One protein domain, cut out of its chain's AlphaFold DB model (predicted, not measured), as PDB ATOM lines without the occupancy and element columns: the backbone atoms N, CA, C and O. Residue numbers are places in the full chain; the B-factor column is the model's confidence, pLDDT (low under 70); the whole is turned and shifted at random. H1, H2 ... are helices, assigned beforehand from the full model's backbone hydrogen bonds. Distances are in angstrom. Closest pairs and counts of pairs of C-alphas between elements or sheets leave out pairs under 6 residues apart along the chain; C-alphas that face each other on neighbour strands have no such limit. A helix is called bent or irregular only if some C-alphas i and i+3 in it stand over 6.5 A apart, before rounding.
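Overview. This is residues 145 to 238 of the 373 residues of the protein "Protein-S-isoprenylcysteine O-methyltransferase" of Plasmodium vivax Brazil I (UniProt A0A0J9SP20). A long helix, H1, sticks out with its first part, residues 146 to 158, as a bare arm from an elongated base, kinks near residue 163 and joins that base with its last part, where the bent helix H2 and the short helices H3 and H4 gather round it. From H2b a long loop, residues 200 to 220, runs out to one end of the longest axis and folds back to H3. The printed part has 94 residues with four named helices, in the order H1, H2, H3, H4, and no named strand; the class is all helix. The whole is loose, with a radius of gyration of the C-alphas of 16.6 A, and flat in outline, spanning 53 by 42 by 21 A.

Along the chain. H1, residues 146 to 171, begins at C-alpha 146 at (206.013, 217.620, 75.692) and measures 35.1 A; it is irregular, with C-alphas 163 and 166 7.5 A apart, and has a kink of 52 degrees near residue 163. H2, residues 178 to 199, was assigned as one helix by its hydrogen bonds but is bent: C-alphas 187 and 190 are 6.9 A apart. Its arms are H2a, residues 178 to 187, 14.7 A long, and H2b, residues 190 to 199, 13.5 A long, at a steep tilt of 56 degrees. H3 holds residues 221 to 229 and measures 12.5 A. H4, residues 232 to 236, measures 6.6 A and ends at C-alpha 236 at (201.125, 203.936, 114.628).

Arrangement. H1 touches H2b with residues 162 to 164 alone, about perpendicular at 86 degrees; the closest C-alphas, of Ile 163 and Phe 192, are 5.1 A apart. With residues 165 to 169 alone it touches H2a, opposite ways at a steep tilt of 39 degrees, a helical hairpin; the closest C-alphas, of Phe 166 and Leu 185, are 6.1 A apart. With residues 164 to 170 alone it touches H3, the same way at a shallow tilt of 33 degrees, only just short of steep; the closest C-alphas, of Ile 167 and Tyr 229, are 6.4 A apart. The helix packing is mostly crossed, that is, with the helices' lines mostly at more than a shallow tilt, but only just: of the 3 pairs H1 and H2a, H1 and H2b, and H1 and H3, 1 is at a shallow tilt. H4 touches H2a, the closest C-alphas, of Gln 182 and Tyr 236, being 5.7 A apart, and H3 and H4 meet only through their link. H2a and H3 are apart, as are H2b and H4. Every O i to N i+4 pair is within hydrogen-bond range in H2a, H2b, H3 and H4, and 18 of 22 are in H1.

Size, cuts and confidence. The C-alphas farthest apart, of Tyr 175 and Thr 209, are 53.5 A apart. Residues 145 to 158 stand free; the body without them spans 53 by 22 by 21 A. The printed part has no cut. The link from H2 to H3 is long, 21 residues; within it residues 202 to 203 pair antiparallel with residues 214 to 215. The mean pLDDT of the printed part is 74.1, and residues 197 to 220 are under 70.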
ATOM      1  N   ASN A 145     203.523 221.300  73.890       81.75
ATOM      2  CA  ASN A 145     204.884 221.049  74.352       81.75
ATOM      3  C   ASN A 145     204.951 219.815  75.276       81.75
ATOM      4  O   ASN A 145     204.318 219.780  76.332       81.75
ATOM      5  N   CYS A 146     205.797 218.844  74.917       82.50
ATOM      6  CA  CYS A 146     206.013 217.620  75.692       82.50
ATOM      7  C   CYS A 146     206.362 217.889  77.163       82.50
ATOM      8  O   CYS A 146     205.940 217.134  78.032       82.50
ATOM      9  N   GLY A 147     207.083 218.975  77.467       86.12
ATOM     10  CA  GLY A 147     207.408 219.367  78.840       86.12
ATOM     11  C   GLY A 147     206.178 219.745  79.670       86.12
ATOM     12  O   GLY A 147     206.101 219.380  80.840       86.12
ATOM     13  N   TYR A 148     205.185 220.409  79.066       85.38
ATOM     14  CA  TYR A 148     203.914 220.729  79.730       85.38
ATOM     15  C   TYR A 148     203.133 219.454  80.067       85.38
ATOM     16  O   TYR A 148     202.649 219.282  81.186       85.38
ATOM     17  N   VAL A 149     203.075 218.528  79.112       86.38
ATOM     18  CA  VAL A 149     202.360 217.253  79.247       86.38
ATOM     19  C   VAL A 149     203.049 216.356  80.274       86.38
ATOM     20  O   VAL A 149     202.388 215.806  81.151       86.38
ATOM     21  N   PHE A 150     204.381 216.272  80.234       89.75
ATOM     22  CA  PHE A 150     205.172 215.546  81.223       89.75
ATOM     23  C   PHE A 150     204.963 216.105  82.631       89.75
ATOM     24  O   PHE A 150     204.744 215.333  83.560       89.75
ATOM     25  N   PHE A 151     204.963 217.430  82.797       92.12
ATOM     26  CA  PHE A 151     204.711 218.053  84.095       92.12
ATOM     27  C   PHE A 151     203.303 217.736  84.631       92.12
ATOM     28  O   PHE A 151     203.136 217.473  85.825       92.12
ATOM     29  N   PHE A 152     202.293 217.688  83.756       91.31
ATOM     30  CA  PHE A 152     200.942 217.270  84.137       91.31
ATOM     31  C   PHE A 152     200.881 215.790  84.551       91.31
ATOM     32  O   PHE A 152     200.287 215.460  85.575       91.31
ATOM     33  N   ILE A 153     201.545 214.894  83.813       91.12
ATOM     34  CA  ILE A 153     201.650 213.471  84.180       91.12
ATOM     35  C   ILE A 153     202.374 213.316  85.523       91.12
ATOM     36  O   ILE A 153     201.891 212.611  86.405       91.12
ATOM     37  N   LEU A 154     203.492 214.015  85.708       94.75
ATOM     38  CA  LEU A 154     204.281 214.022  86.938       94.75
ATOM     39  C   LEU A 154     203.460 214.511  88.144       94.75
ATOM     40  O   LEU A 154     203.524 213.902  89.209       94.75
ATOM     41  N   THR A 155     202.629 215.541  87.950       95.12
ATOM     42  CA  THR A 155     201.669 216.043  88.951       95.12
ATOM     43  C   THR A 155     200.732 214.930  89.428       95.12
ATOM     44  O   THR A 155     200.509 214.772  90.632       95.12
ATOM     45  N   LEU A 156     200.195 214.132  88.499       92.94
ATOM     46  CA  LEU A 156     199.311 213.013  88.832       92.94
ATOM     47  C   LEU A 156     200.080 211.861  89.486       92.94
ATOM     48  O   LEU A 156     199.610 211.317  90.483       92.94
ATOM     49  N   ILE A 157     201.269 211.518  88.979       92.94
ATOM     50  CA  ILE A 157     202.126 210.479  89.567       92.94
ATOM     51  C   ILE A 157     202.454 210.824  91.022       92.94
ATOM     52  O   ILE A 157     202.280 209.975  91.895       92.94
ATOM     53  N   GLU A 158     202.872 212.056  91.317       94.38
ATOM     54  CA  GLU A 158     203.175 212.482  92.687       94.38
ATOM     55  C   GLU A 158     201.931 212.454  93.591       94.38
ATOM     56  O   GLU A 158     202.015 212.073  94.763       94.38
ATOM     57  N   TYR A 159     200.763 212.836  93.070       92.31
ATOM     58  CA  TYR A 159     199.509 212.771  93.819       92.31
ATOM     59  C   TYR A 159     199.121 211.326  94.165       92.31
ATOM     60  O   TYR A 159     198.895 211.014  95.334       92.31
ATOM     61  N   TYR A 160     199.105 210.421  93.185       88.00
ATOM     62  CA  TYR A 160     198.732 209.022  93.419       88.00
ATOM     63  C   TYR A 160     199.784 208.260  94.235       88.00
ATOM     64  O   TYR A 160     199.424 207.456  95.096       88.00
ATOM     65  N   SER A 161     201.074 208.557  94.058       88.62
ATOM     66  CA  SER A 161     202.148 207.964  94.872       88.62
ATOM     67  C   SER A 161     201.969 208.288  96.355       88.62
ATOM     68  O   SER A 161     202.175 207.428  97.212       88.62
ATOM     69  N   LYS A 162     201.497 209.504  96.672       87.81
ATOM     70  CA  LYS A 162     201.162 209.901  98.043       87.81
ATOM     71  C   LYS A 162     199.993 209.140  98.636       87.81
ATOM     72  O   LYS A 162     199.910 209.148  99.851       87.81
ATOM     73  N   ILE A 163     199.112 208.510  97.859       83.06
ATOM     74  CA  ILE A 163     198.034 207.672  98.407       83.06
ATOM     75  C   ILE A 163     198.621 206.349  98.898       83.06
ATOM     76  O   ILE A 163     198.322 205.928 100.009       83.06
ATOM     77  N   PHE A 164     199.514 205.735  98.122       83.06
ATOM     78  CA  PHE A 164     200.056 204.398  98.388       83.06
ATOM     79  C   PHE A 164     201.368 204.381  99.186       83.06
ATOM     80  O   PHE A 164     201.896 203.312  99.485       83.06
ATOM     81  N   PHE A 165     201.885 205.547  99.580       85.25
ATOM     82  CA  PHE A 165     203.141 205.666 100.329       85.25
ATOM     83  C   PHE A 165     203.166 204.861 101.647       85.25
ATOM     84  O   PHE A 165     204.219 204.366 102.045       85.25
ATOM     85  N   PHE A 166     202.017 204.642 102.299       84.25
ATOM     86  CA  PHE A 166     201.925 203.800 103.503       84.25
ATOM     87  C   PHE A 166     202.352 202.337 103.275       84.25
ATOM     88  O   PHE A 166     202.834 201.700 104.210       84.25
ATOM     89  N   ILE A 167     202.250 201.817 102.045       86.31
ATOM     90  CA  ILE A 167     202.722 200.468 101.688       86.31
ATOM     91  C   ILE A 167     204.241 200.388 101.825       86.31
ATOM     92  O   ILE A 167     204.771 199.428 102.380       86.31
ATOM     93  N   LEU A 168     204.954 201.419 101.359       84.00
ATOM     94  CA  LEU A 168     206.398 201.507 101.556       84.00
ATOM     95  C   LEU A 168     206.720 201.560 103.052       84.00
ATOM     96  O   LEU A 168     207.628 200.874 103.509       84.00
ATOM     97  N   GLY A 169     205.922 202.300 103.828       82.75
ATOM     98  CA  GLY A 169     206.013 202.312 105.286       82.75
ATOM     99  C   GLY A 169     205.886 200.920 105.917       82.75
ATOM    100  O   GLY A 169     206.639 200.606 106.835       82.75
ATOM    101  N   HIS A 170     205.004 200.065 105.393       85.88
ATOM    102  CA  HIS A 170     204.841 198.683 105.854       85.88
ATOM    103  C   HIS A 170     206.098 197.840 105.619       85.88
ATOM    104  O   HIS A 170     206.618 197.227 106.550       85.88
ATOM    105  N   PHE A 171     206.637 197.842 104.397       87.38
ATOM    106  CA  PHE A 171     207.842 197.065 104.082       87.38
ATOM    107  C   PHE A 171     209.104 197.620 104.750       87.38
ATOM    108  O   PHE A 171     210.010 196.859 105.099       87.38
ATOM    109  N   CYS A 172     209.161 198.934 104.960       85.50
ATOM    110  CA  CYS A 172     210.304 199.594 105.575       85.50
ATOM    111  C   CYS A 172     210.219 199.705 107.104       85.50
ATOM    112  O   CYS A 172     211.134 200.253 107.719       85.50
ATOM    113  N   GLU A 173     209.167 199.172 107.731       88.56
ATOM    114  CA  GLU A 173     208.927 199.269 109.174       88.56
ATOM    115  C   GLU A 173     210.131 198.794 110.010       88.56
ATOM    116  O   GLU A 173     210.438 199.371 111.048       88.56
ATOM    117  N   LYS A 174     210.858 197.782 109.523       88.62
ATOM    118  CA  LYS A 174     212.039 197.216 110.197       88.62
ATOM    119  C   LYS A 174     213.273 198.125 110.171       88.62
ATOM    120  O   LYS A 174     214.182 197.915 110.965       88.62
ATOM    121  N   TYR A 175     213.325 199.098 109.261       89.50
ATOM    122  CA  TYR A 175     214.501 199.948 109.039       89.50
ATOM    123  C   TYR A 175     214.369 201.341 109.662       89.50
ATOM    124  O   TYR A 175     215.367 202.044 109.806       89.50
ATOM    125  N   PHE A 176     213.156 201.761 110.034       88.56
ATOM    126  CA  PHE A 176     212.890 203.111 110.524       88.56
ATOM    127  C   PHE A 176     212.444 203.134 111.986       88.56
ATOM    128  O   PHE A 176     211.796 202.222 112.489       88.56
ATOM    129  N   SER A 177     212.760 204.232 112.678       88.50
ATOM    130  CA  SER A 177     212.269 204.443 114.041       88.50
ATOM    131  C   SER A 177     210.751 204.652 114.058       88.50
ATOM    132  O   SER A 177     210.181 205.265 113.151       88.50
ATOM    133  N   ARG A 178     210.094 204.229 115.148       86.00
ATOM    134  CA  ARG A 178     208.641 204.395 115.338       86.00
ATOM    135  C   ARG A 178     208.178 205.841 115.146       86.00
ATOM    136  O   ARG A 178     207.143 206.085 114.532       86.00
ATOM    137  N   ARG A 179     208.966 206.800 115.638       85.50
ATOM    138  CA  ARG A 179     208.679 208.235 115.513       85.50
ATOM    139  C   ARG A 179     208.737 208.696 114.059       85.50
ATOM    140  O   ARG A 179     207.856 209.438 113.636       85.50
ATOM    141  N   LEU A 180     209.747 208.266 113.302       85.69
ATOM    142  CA  LEU A 180     209.881 208.626 111.891       85.69
ATOM    143  C   LEU A 180     208.726 208.050 111.066       85.69
ATOM    144  O   LEU A 180     208.095 208.791 110.315       85.69
ATOM    145  N   LEU A 181     208.392 206.771 111.264       85.31
ATOM    146  CA  LEU A 181     207.295 206.129 110.541       85.31
ATOM    147  C   LEU A 181     205.950 206.810 110.822       85.31
ATOM    148  O   LEU A 181     205.176 207.052 109.903       85.31
ATOM    149  N   GLN A 182     205.712 207.215 112.071       85.06
ATOM    150  CA  GLN A 182     204.526 207.983 112.432       85.06
ATOM    151  C   GLN A 182     204.436 209.319 111.673       85.06
ATOM    152  O   GLN A 182     203.371 209.657 111.165       85.06
ATOM    153  N   HIS A 183     205.533 210.078 111.559       84.44
ATOM    154  CA  HIS A 183     205.533 211.340 110.802       84.44
ATOM    155  C   HIS A 183     205.264 211.100 109.313       84.44
ATOM    156  O   HIS A 183     204.475 211.823 108.709       84.44
ATOM    157  N   LEU A 184     205.866 210.058 108.738       83.56
ATOM    158  CA  LEU A 184     205.647 209.668 107.345       83.56
ATOM    159  C   LEU A 184     204.184 209.275 107.078       83.56
ATOM    160  O   LEU A 184     203.587 209.725 106.098       83.56
ATOM    161  N   LEU A 185     203.580 208.493 107.976       86.00
ATOM    162  CA  LEU A 185     202.176 208.087 107.882       86.00
ATOM    163  C   LEU A 185     201.217 209.271 108.067       86.00
ATOM    164  O   LEU A 185     200.206 209.339 107.374       86.00
ATOM    165  N   LEU A 186     201.537 210.240 108.935       85.12
ATOM    166  CA  LEU A 186     200.722 211.448 109.137       85.12
ATOM    167  C   LEU A 186     200.589 212.294 107.864       85.12
ATOM    168  O   LEU A 186     199.518 212.848 107.613       85.12
ATOM    169  N   VAL A 187     201.653 212.378 107.060       78.69
ATOM    170  CA  VAL A 187     201.656 213.107 105.780       78.69
ATOM    171  C   VAL A 187     200.773 212.407 104.737       78.69
ATOM    172  O   VAL A 187     200.074 213.065 103.969       78.69
ATOM    173  N   ASN A 188     200.763 211.071 104.720       84.19
ATOM    174  CA  ASN A 188     199.958 210.275 103.784       84.19
ATOM    175  C   ASN A 188     198.483 210.146 104.222       84.19
ATOM    176  O   ASN A 188     197.602 210.092 103.363       84.19
ATOM    177  N   TYR A 189     198.201 210.154 105.532       85.06
ATOM    178  CA  TYR A 189     196.885 209.815 106.090       85.06
ATOM    179  C   TYR A 189     195.732 210.621 105.490       85.06
ATOM    180  O   TYR A 189     194.678 210.058 105.207       85.06
ATOM    181  N   PHE A 190     195.923 211.923 105.250       86.06
ATOM    182  CA  PHE A 190     194.912 212.760 104.598       86.06
ATOM    183  C   PHE A 190     194.494 212.173 103.239       86.06
ATOM    184  O   PHE A 190     193.310 211.967 102.984       86.06
ATOM    185  N   PHE A 191     195.463 211.831 102.388       83.50
ATOM    186  CA  PHE A 191     195.218 211.288 101.052       83.50
ATOM    187  C   PHE A 191     194.603 209.901 101.103       83.50
ATOM    188  O   PHE A 191     193.608 209.652 100.425       83.50
ATOM    189  N   PHE A 192     195.152 209.032 101.953       83.06
ATOM    190  CA  PHE A 192     194.592 207.711 102.196       83.06
ATOM    191  C   PHE A 192     193.131 207.804 102.638       83.06
ATOM    192  O   PHE A 192     192.267 207.209 102.005       83.06
ATOM    193  N   LYS A 193     192.825 208.605 103.666       82.44
ATOM    194  CA  LYS A 193     191.471 208.759 104.207       82.44
ATOM    195  C   LYS A 193     190.505 209.281 103.149       82.44
ATOM    196  O   LYS A 193     189.431 208.708 102.985       82.44
ATOM    197  N   LYS A 194     190.866 210.339 102.410       82.31
ATOM    198  CA  LYS A 194     189.994 210.893 101.359       82.31
ATOM    199  C   LYS A 194     189.797 209.913 100.205       82.31
ATOM    200  O   LYS A 194     188.683 209.827  99.696       82.31
ATOM    201  N   PHE A 195     190.823 209.150  99.834       76.81
ATOM    202  CA  PHE A 195     190.719 208.130  98.794       76.81
ATOM    203  C   PHE A 195     189.930 206.896  99.262       76.81
ATOM    204  O   PHE A 195     189.071 206.417  98.538       76.81
ATOM    205  N   ALA A 196     190.141 206.403 100.481       70.12
ATOM    206  CA  ALA A 196     189.463 205.226 101.025       70.12
ATOM    207  C   ALA A 196     187.987 205.504 101.364       70.12
ATOM    208  O   ALA A 196     187.122 204.683 101.060       70.12
ATOM    209  N   GLN A 197     187.674 206.670 101.943       65.69
ATOM    210  CA  GLN A 197     186.298 207.045 102.296       65.69
ATOM    211  C   GLN A 197     185.450 207.399 101.064       65.69
ATOM    212  O   GLN A 197     184.274 207.050 101.031       65.69
ATOM    213  N   ASN A 198     186.036 208.029 100.036       57.69
ATOM    214  CA  ASN A 198     185.316 208.372  98.801       57.69
ATOM    215  C   ASN A 198     185.435 207.299  97.702       57.69
ATOM    216  O   ASN A 198     184.591 207.241  96.816       57.69
ATOM    217  N   GLY A 199     186.454 206.436  97.752       49.06
ATOM    218  CA  GLY A 199     186.691 205.373  96.771       49.06
ATOM    219  C   GLY A 199     185.852 204.116  97.007       49.06
ATOM    220  O   GLY A 199     185.544 203.408  96.052       49.06
ATOM    221  N   ARG A 200     185.419 203.850  98.252       41.88
ATOM    222  CA  ARG A 200     184.491 202.743  98.585       41.88
ATOM    223  C   ARG A 200     183.075 202.964  98.050       41.88
ATOM    224  O   ARG A 200     182.311 202.016  97.899       41.88
ATOM    225  N   ALA A 201     182.736 204.207  97.730       39.88
ATOM    226  CA  ALA A 201     181.476 204.562  97.120       39.88
ATOM    227  C   ALA A 201     181.731 205.539  95.982       39.88
ATOM    228  O   ALA A 201     181.495 206.740  96.118       39.88
ATOM    229  N   VAL A 202     182.142 205.012  94.827       39.09
ATOM    230  CA  VAL A 202     181.912 205.732  93.577       39.09
ATOM    231  C   VAL A 202     180.401 205.737  93.342       39.09
ATOM    232  O   VAL A 202     179.838 204.929  92.606       39.09
ATOM    233  N   CYS A 203     179.705 206.617  94.056       38.94
ATOM    234  CA  CYS A 203     178.386 207.059  93.663       38.94
ATOM    235  C   CYS A 203     178.640 208.049  92.534       38.94
ATOM    236  O   CYS A 203     178.843 209.242  92.760       38.94
ATOM    237  N   THR A 204     178.745 207.517  91.320       42.44
ATOM    238  CA  THR A 204     179.092 208.303  90.142       42.44
ATOM    239  C   THR A 204     178.000 209.347  89.870       42.44
ATOM    240  O   THR A 204     178.336 210.450  89.465       42.44
ATOM    241  N   TYR A 205     176.719 209.061  90.181       44.28
ATOM    242  CA  TYR A 205     175.578 209.966  89.947       44.28
ATOM    243  C   TYR A 205     174.416 209.742  90.935       44.28
ATOM    244  O   TYR A 205     174.059 208.603  91.239       44.28
ATOM    245  N   ARG A 206     173.769 210.826  91.395       33.59
ATOM    246  CA  ARG A 206     172.437 210.781  92.033       33.59
ATOM    247  C   ARG A 206     171.378 210.893  90.932       33.59
ATOM    248  O   ARG A 206     171.227 211.963  90.349       33.59
ATOM    249  N   TYR A 207     170.646 209.816  90.654       34.94
ATOM    250  CA  TYR A 207     169.427 209.888  89.842       34.94
ATOM    251  C   TYR A 207     168.260 210.375  90.714       34.94
ATOM    252  O   TYR A 207     168.198 210.056  91.902       34.94
ATOM    253  N   ALA A 208     167.341 211.155  90.134       35.00
ATOM    254  CA  ALA A 208     166.171 211.714  90.825       35.00
ATOM    255  C   ALA A 208     165.161 210.651  91.309       35.00
ATOM    256  O   ALA A 208     164.209 210.974  92.012       35.00
ATOM    257  N   THR A 209     165.386 209.379  90.992       33.22
ATOM    258  CA  THR A 209     164.619 208.244  91.493       33.22
ATOM    259  C   THR A 209     165.581 207.206  92.066       33.22
ATOM    260  O   THR A 209     166.371 206.591  91.362       33.22
ATOM    261  N   THR A 210     165.550 207.124  93.395       38.81
ATOM    262  CA  THR A 210     165.905 206.007  94.280       38.81
ATOM    263  C   THR A 210     166.997 205.025  93.814       38.81
ATOM    264  O   THR A 210     166.804 204.219  92.911       38.81
ATOM    265  N   THR A 211     168.083 205.010  94.602       35.28
ATOM    266  CA  THR A 211     169.263 204.114  94.636       35.28
ATOM    267  C   THR A 211     170.524 204.708  94.010       35.28
ATOM    268  O   THR A 211     170.701 204.787  92.799       35.28
ATOM    269  N   CYS A 212     171.448 205.117  94.886       37.38
ATOM    270  CA  CYS A 212     172.857 205.230  94.539       37.38
ATOM    271  C   CYS A 212     173.272 203.848  94.025       37.38
ATOM    272  O   CYS A 212     173.388 202.910  94.813       37.38
ATOM    273  N   LYS A 213     173.443 203.691  92.708       38.34
ATOM    274  CA  LYS A 213     174.238 202.575  92.202       38.34
ATOM    275  C   LYS A 213     175.674 202.913  92.549       38.34
ATOM    276  O   LYS A 213     176.387 203.542  91.777       38.34
ATOM    277  N   THR A 214     176.042 202.570  93.775       36.50
ATOM    278  CA  THR A 214     177.420 202.515  94.216       36.50
ATOM    279  C   THR A 214     178.103 201.558  93.250       36.50
ATOM    280  O   THR A 214     177.811 200.361  93.267       36.50
ATOM    281  N   TYR A 215     178.957 202.063  92.359       38.34
ATOM    282  CA  TYR A 215     179.912 201.182  91.702       38.34
ATOM    283  C   TYR A 215     180.883 200.776  92.789       38.34
ATOM    284  O   TYR A 215     181.825 201.481  93.145       38.34
ATOM    285  N   ILE A 216     180.551 199.647  93.395       42.31
ATOM    286  CA  ILE A 216     181.389 198.968  94.347       42.31
ATOM    287  C   ILE A 216     182.557 198.416  93.524       42.31
ATOM    288  O   ILE A 216     182.543 197.280  93.057       42.31
ATOM    289  N   LEU A 217     183.590 199.233  93.337       43.88
ATOM    290  CA  LEU A 217     184.900 198.801  92.849       43.88
ATOM    291  C   LEU A 217     185.641 197.965  93.913       43.88
ATOM    292  O   LEU A 217     186.870 197.946  93.884       43.88
ATOM    293  N   ASN A 218     184.927 197.210  94.774       46.47
ATOM    294  CA  ASN A 218     185.480 196.303  95.806       46.47
ATOM    295  C   ASN A 218     186.473 195.276  95.241       46.47
ATOM    296  O   ASN A 218     187.111 194.555  96.000       46.47
ATOM    297  N   ASN A 219     186.623 195.196  93.918       50.47
ATOM    298  CA  ASN A 219     187.574 194.327  93.247       50.47
ATOM    299  C   ASN A 219     188.708 195.038  92.496       50.47
ATOM    300  O   ASN A 219     189.499 194.349  91.850       50.47
ATOM    301  N   SER A 220     188.843 196.367  92.581       65.50
ATOM    302  CA  SER A 220     190.013 197.034  92.003       65.50
ATOM    303  C   SER A 220     191.285 196.616  92.745       65.50
ATOM    304  O   SER A 220     191.284 196.424  93.964       65.50
ATOM    305  N   ILE A 221     192.387 196.480  92.005       71.12
ATOM    306  CA  ILE A 221     193.703 196.141  92.569       71.12
ATOM    307  C   ILE A 221     194.067 197.136  93.683       71.12
ATOM    308  O   ILE A 221     194.500 196.730  94.757       71.12
ATOM    309  N   CYS A 222     193.790 198.426  93.472       71.69
ATOM    310  CA  CYS A 222     194.023 199.489  94.447       71.69
ATOM    311  C   CYS A 222     193.273 199.269  95.767       71.69
ATOM    312  O   CYS A 222     193.855 199.442  96.835       71.69
ATOM    313  N   GLN A 223     191.997 198.874  95.715       71.38
ATOM    314  CA  GLN A 223     191.210 198.631  96.927       71.38
ATOM    315  C   GLN A 223     191.661 197.372  97.668       71.38
ATOM    316  O   GLN A 223     191.742 197.395  98.894       71.38
ATOM    317  N   LYS A 224     192.020 196.305  96.941       76.19
ATOM    318  CA  LYS A 224     192.592 195.089  97.542       76.19
ATOM    319  C   LYS A 224     193.882 195.398  98.300       76.19
ATOM    320  O   LYS A 224     194.033 194.980  99.442       76.19
ATOM    321  N   ILE A 225     194.763 196.189  97.690       80.31
ATOM    322  CA  ILE A 225     196.002 196.660  98.315       80.31
ATOM    323  C   ILE A 225     195.698 197.507  99.559       80.31
ATOM    324  O   ILE A 225     196.295 197.292 100.608       80.31
ATOM    325  N   ILE A 226     194.750 198.444  99.474       80.44
ATOM    326  CA  ILE A 226     194.350 199.272 100.619       80.44
ATOM    327  C   ILE A 226     193.881 198.409 101.788       80.44
ATOM    328  O   ILE A 226     194.429 198.533 102.877       80.44
ATOM    329  N   HIS A 227     192.940 197.494 101.559       80.38
ATOM    330  CA  HIS A 227     192.435 196.611 102.607       80.38
ATOM    331  C   HIS A 227     193.512 195.700 103.201       80.38
ATOM    332  O   HIS A 227     193.481 195.410 104.393       80.38
ATOM    333  N   GLN A 228     194.477 195.264 102.390       85.19
ATOM    334  CA  GLN A 228     195.563 194.409 102.856       85.19
ATOM    335  C   GLN A 228     196.523 195.133 103.813       85.19
ATOM    336  O   GLN A 228     197.035 194.510 104.742       85.19
ATOM    337  N   TYR A 229     196.782 196.425 103.593       85.94
ATOM    338  CA  TYR A 229     197.847 197.151 104.297       85.94
ATOM    339  C   TYR A 229     197.349 198.299 105.200       85.94
ATOM    340  O   TYR A 229     198.165 198.894 105.905       85.94
ATOM    341  N   GLU A 230     196.047 198.625 105.228       82.69
ATOM    342  CA  GLU A 230     195.506 199.774 105.986       82.69
ATOM    343  C   GLU A 230     195.727 199.693 107.505       82.69
ATOM    344  O   GLU A 230     195.909 200.727 108.148       82.69
ATOM    345  N   GLY A 231     195.828 198.487 108.078       83.06
ATOM    346  CA  GLY A 231     196.052 198.290 109.519       83.06
ATOM    347  C   GLY A 231     197.371 198.869 110.057       83.06
ATOM    348  O   GLY A 231     197.563 198.960 111.270       83.06
ATOM    349  N   ILE A 232     198.290 199.306 109.183       86.12
ATOM    350  CA  ILE A 232     199.491 200.034 109.611       86.12
ATOM    351  C   ILE A 232     199.150 201.366 110.289       86.12
ATOM    352  O   ILE A 232     199.872 201.783 111.194       86.12
ATOM    353  N   PHE A 233     198.063 202.033 109.890       86.19
ATOM    354  CA  PHE A 233     197.691 203.308 110.496       86.19
ATOM    355  C   PHE A 233     197.347 203.122 111.972       86.19
ATOM    356  O   PHE A 233     197.927 203.820 112.802       86.19
ATOM    357  N   ASP A 234     196.533 202.117 112.298       84.81
ATOM    358  CA  ASP A 234     196.110 201.809 113.669       84.81
ATOM    359  C   ASP A 234     197.308 201.484 114.577       84.81
ATOM    360  O   ASP A 234     197.386 201.932 115.720       84.81
ATOM    361  N   LYS A 235     198.317 200.779 114.045       84.56
ATOM    362  CA  LYS A 235     199.547 200.424 114.777       84.56
ATOM    363  C   LYS A 235     200.372 201.646 115.213       84.56
ATOM    364  O   LYS A 235     201.060 201.608 116.241       84.56
ATOM    365  N   TYR A 236     200.324 202.722 114.431       84.44
ATOM    366  CA  TYR A 236     201.125 203.936 114.628       84.44
ATOM    367  C   TYR A 236     200.304 205.155 115.053       84.44
ATOM    368  O   TYR A 236     200.854 206.254 115.179       84.44
ATOM    369  N   GLU A 237     199.008 204.982 115.307       81.12
ATOM    370  CA  GLU A 237     198.169 206.056 115.808       81.12
ATOM    371  C   GLU A 237     198.606 206.484 117.214       81.12
ATOM    372  O   GLU A 237     198.765 205.667 118.122       81.12
ATOM    373  N   ALA A 238     198.766 207.794 117.422       77.00
ATOM    374  CA  ALA A 238     198.924 208.355 118.757       77.00
ATOM    375  C   ALA A 238     197.814 209.369 119.026       77.00
ATOM    376  O   ALA A 238     197.807 210.444 118.437       77.00
TER     377      ALA A 238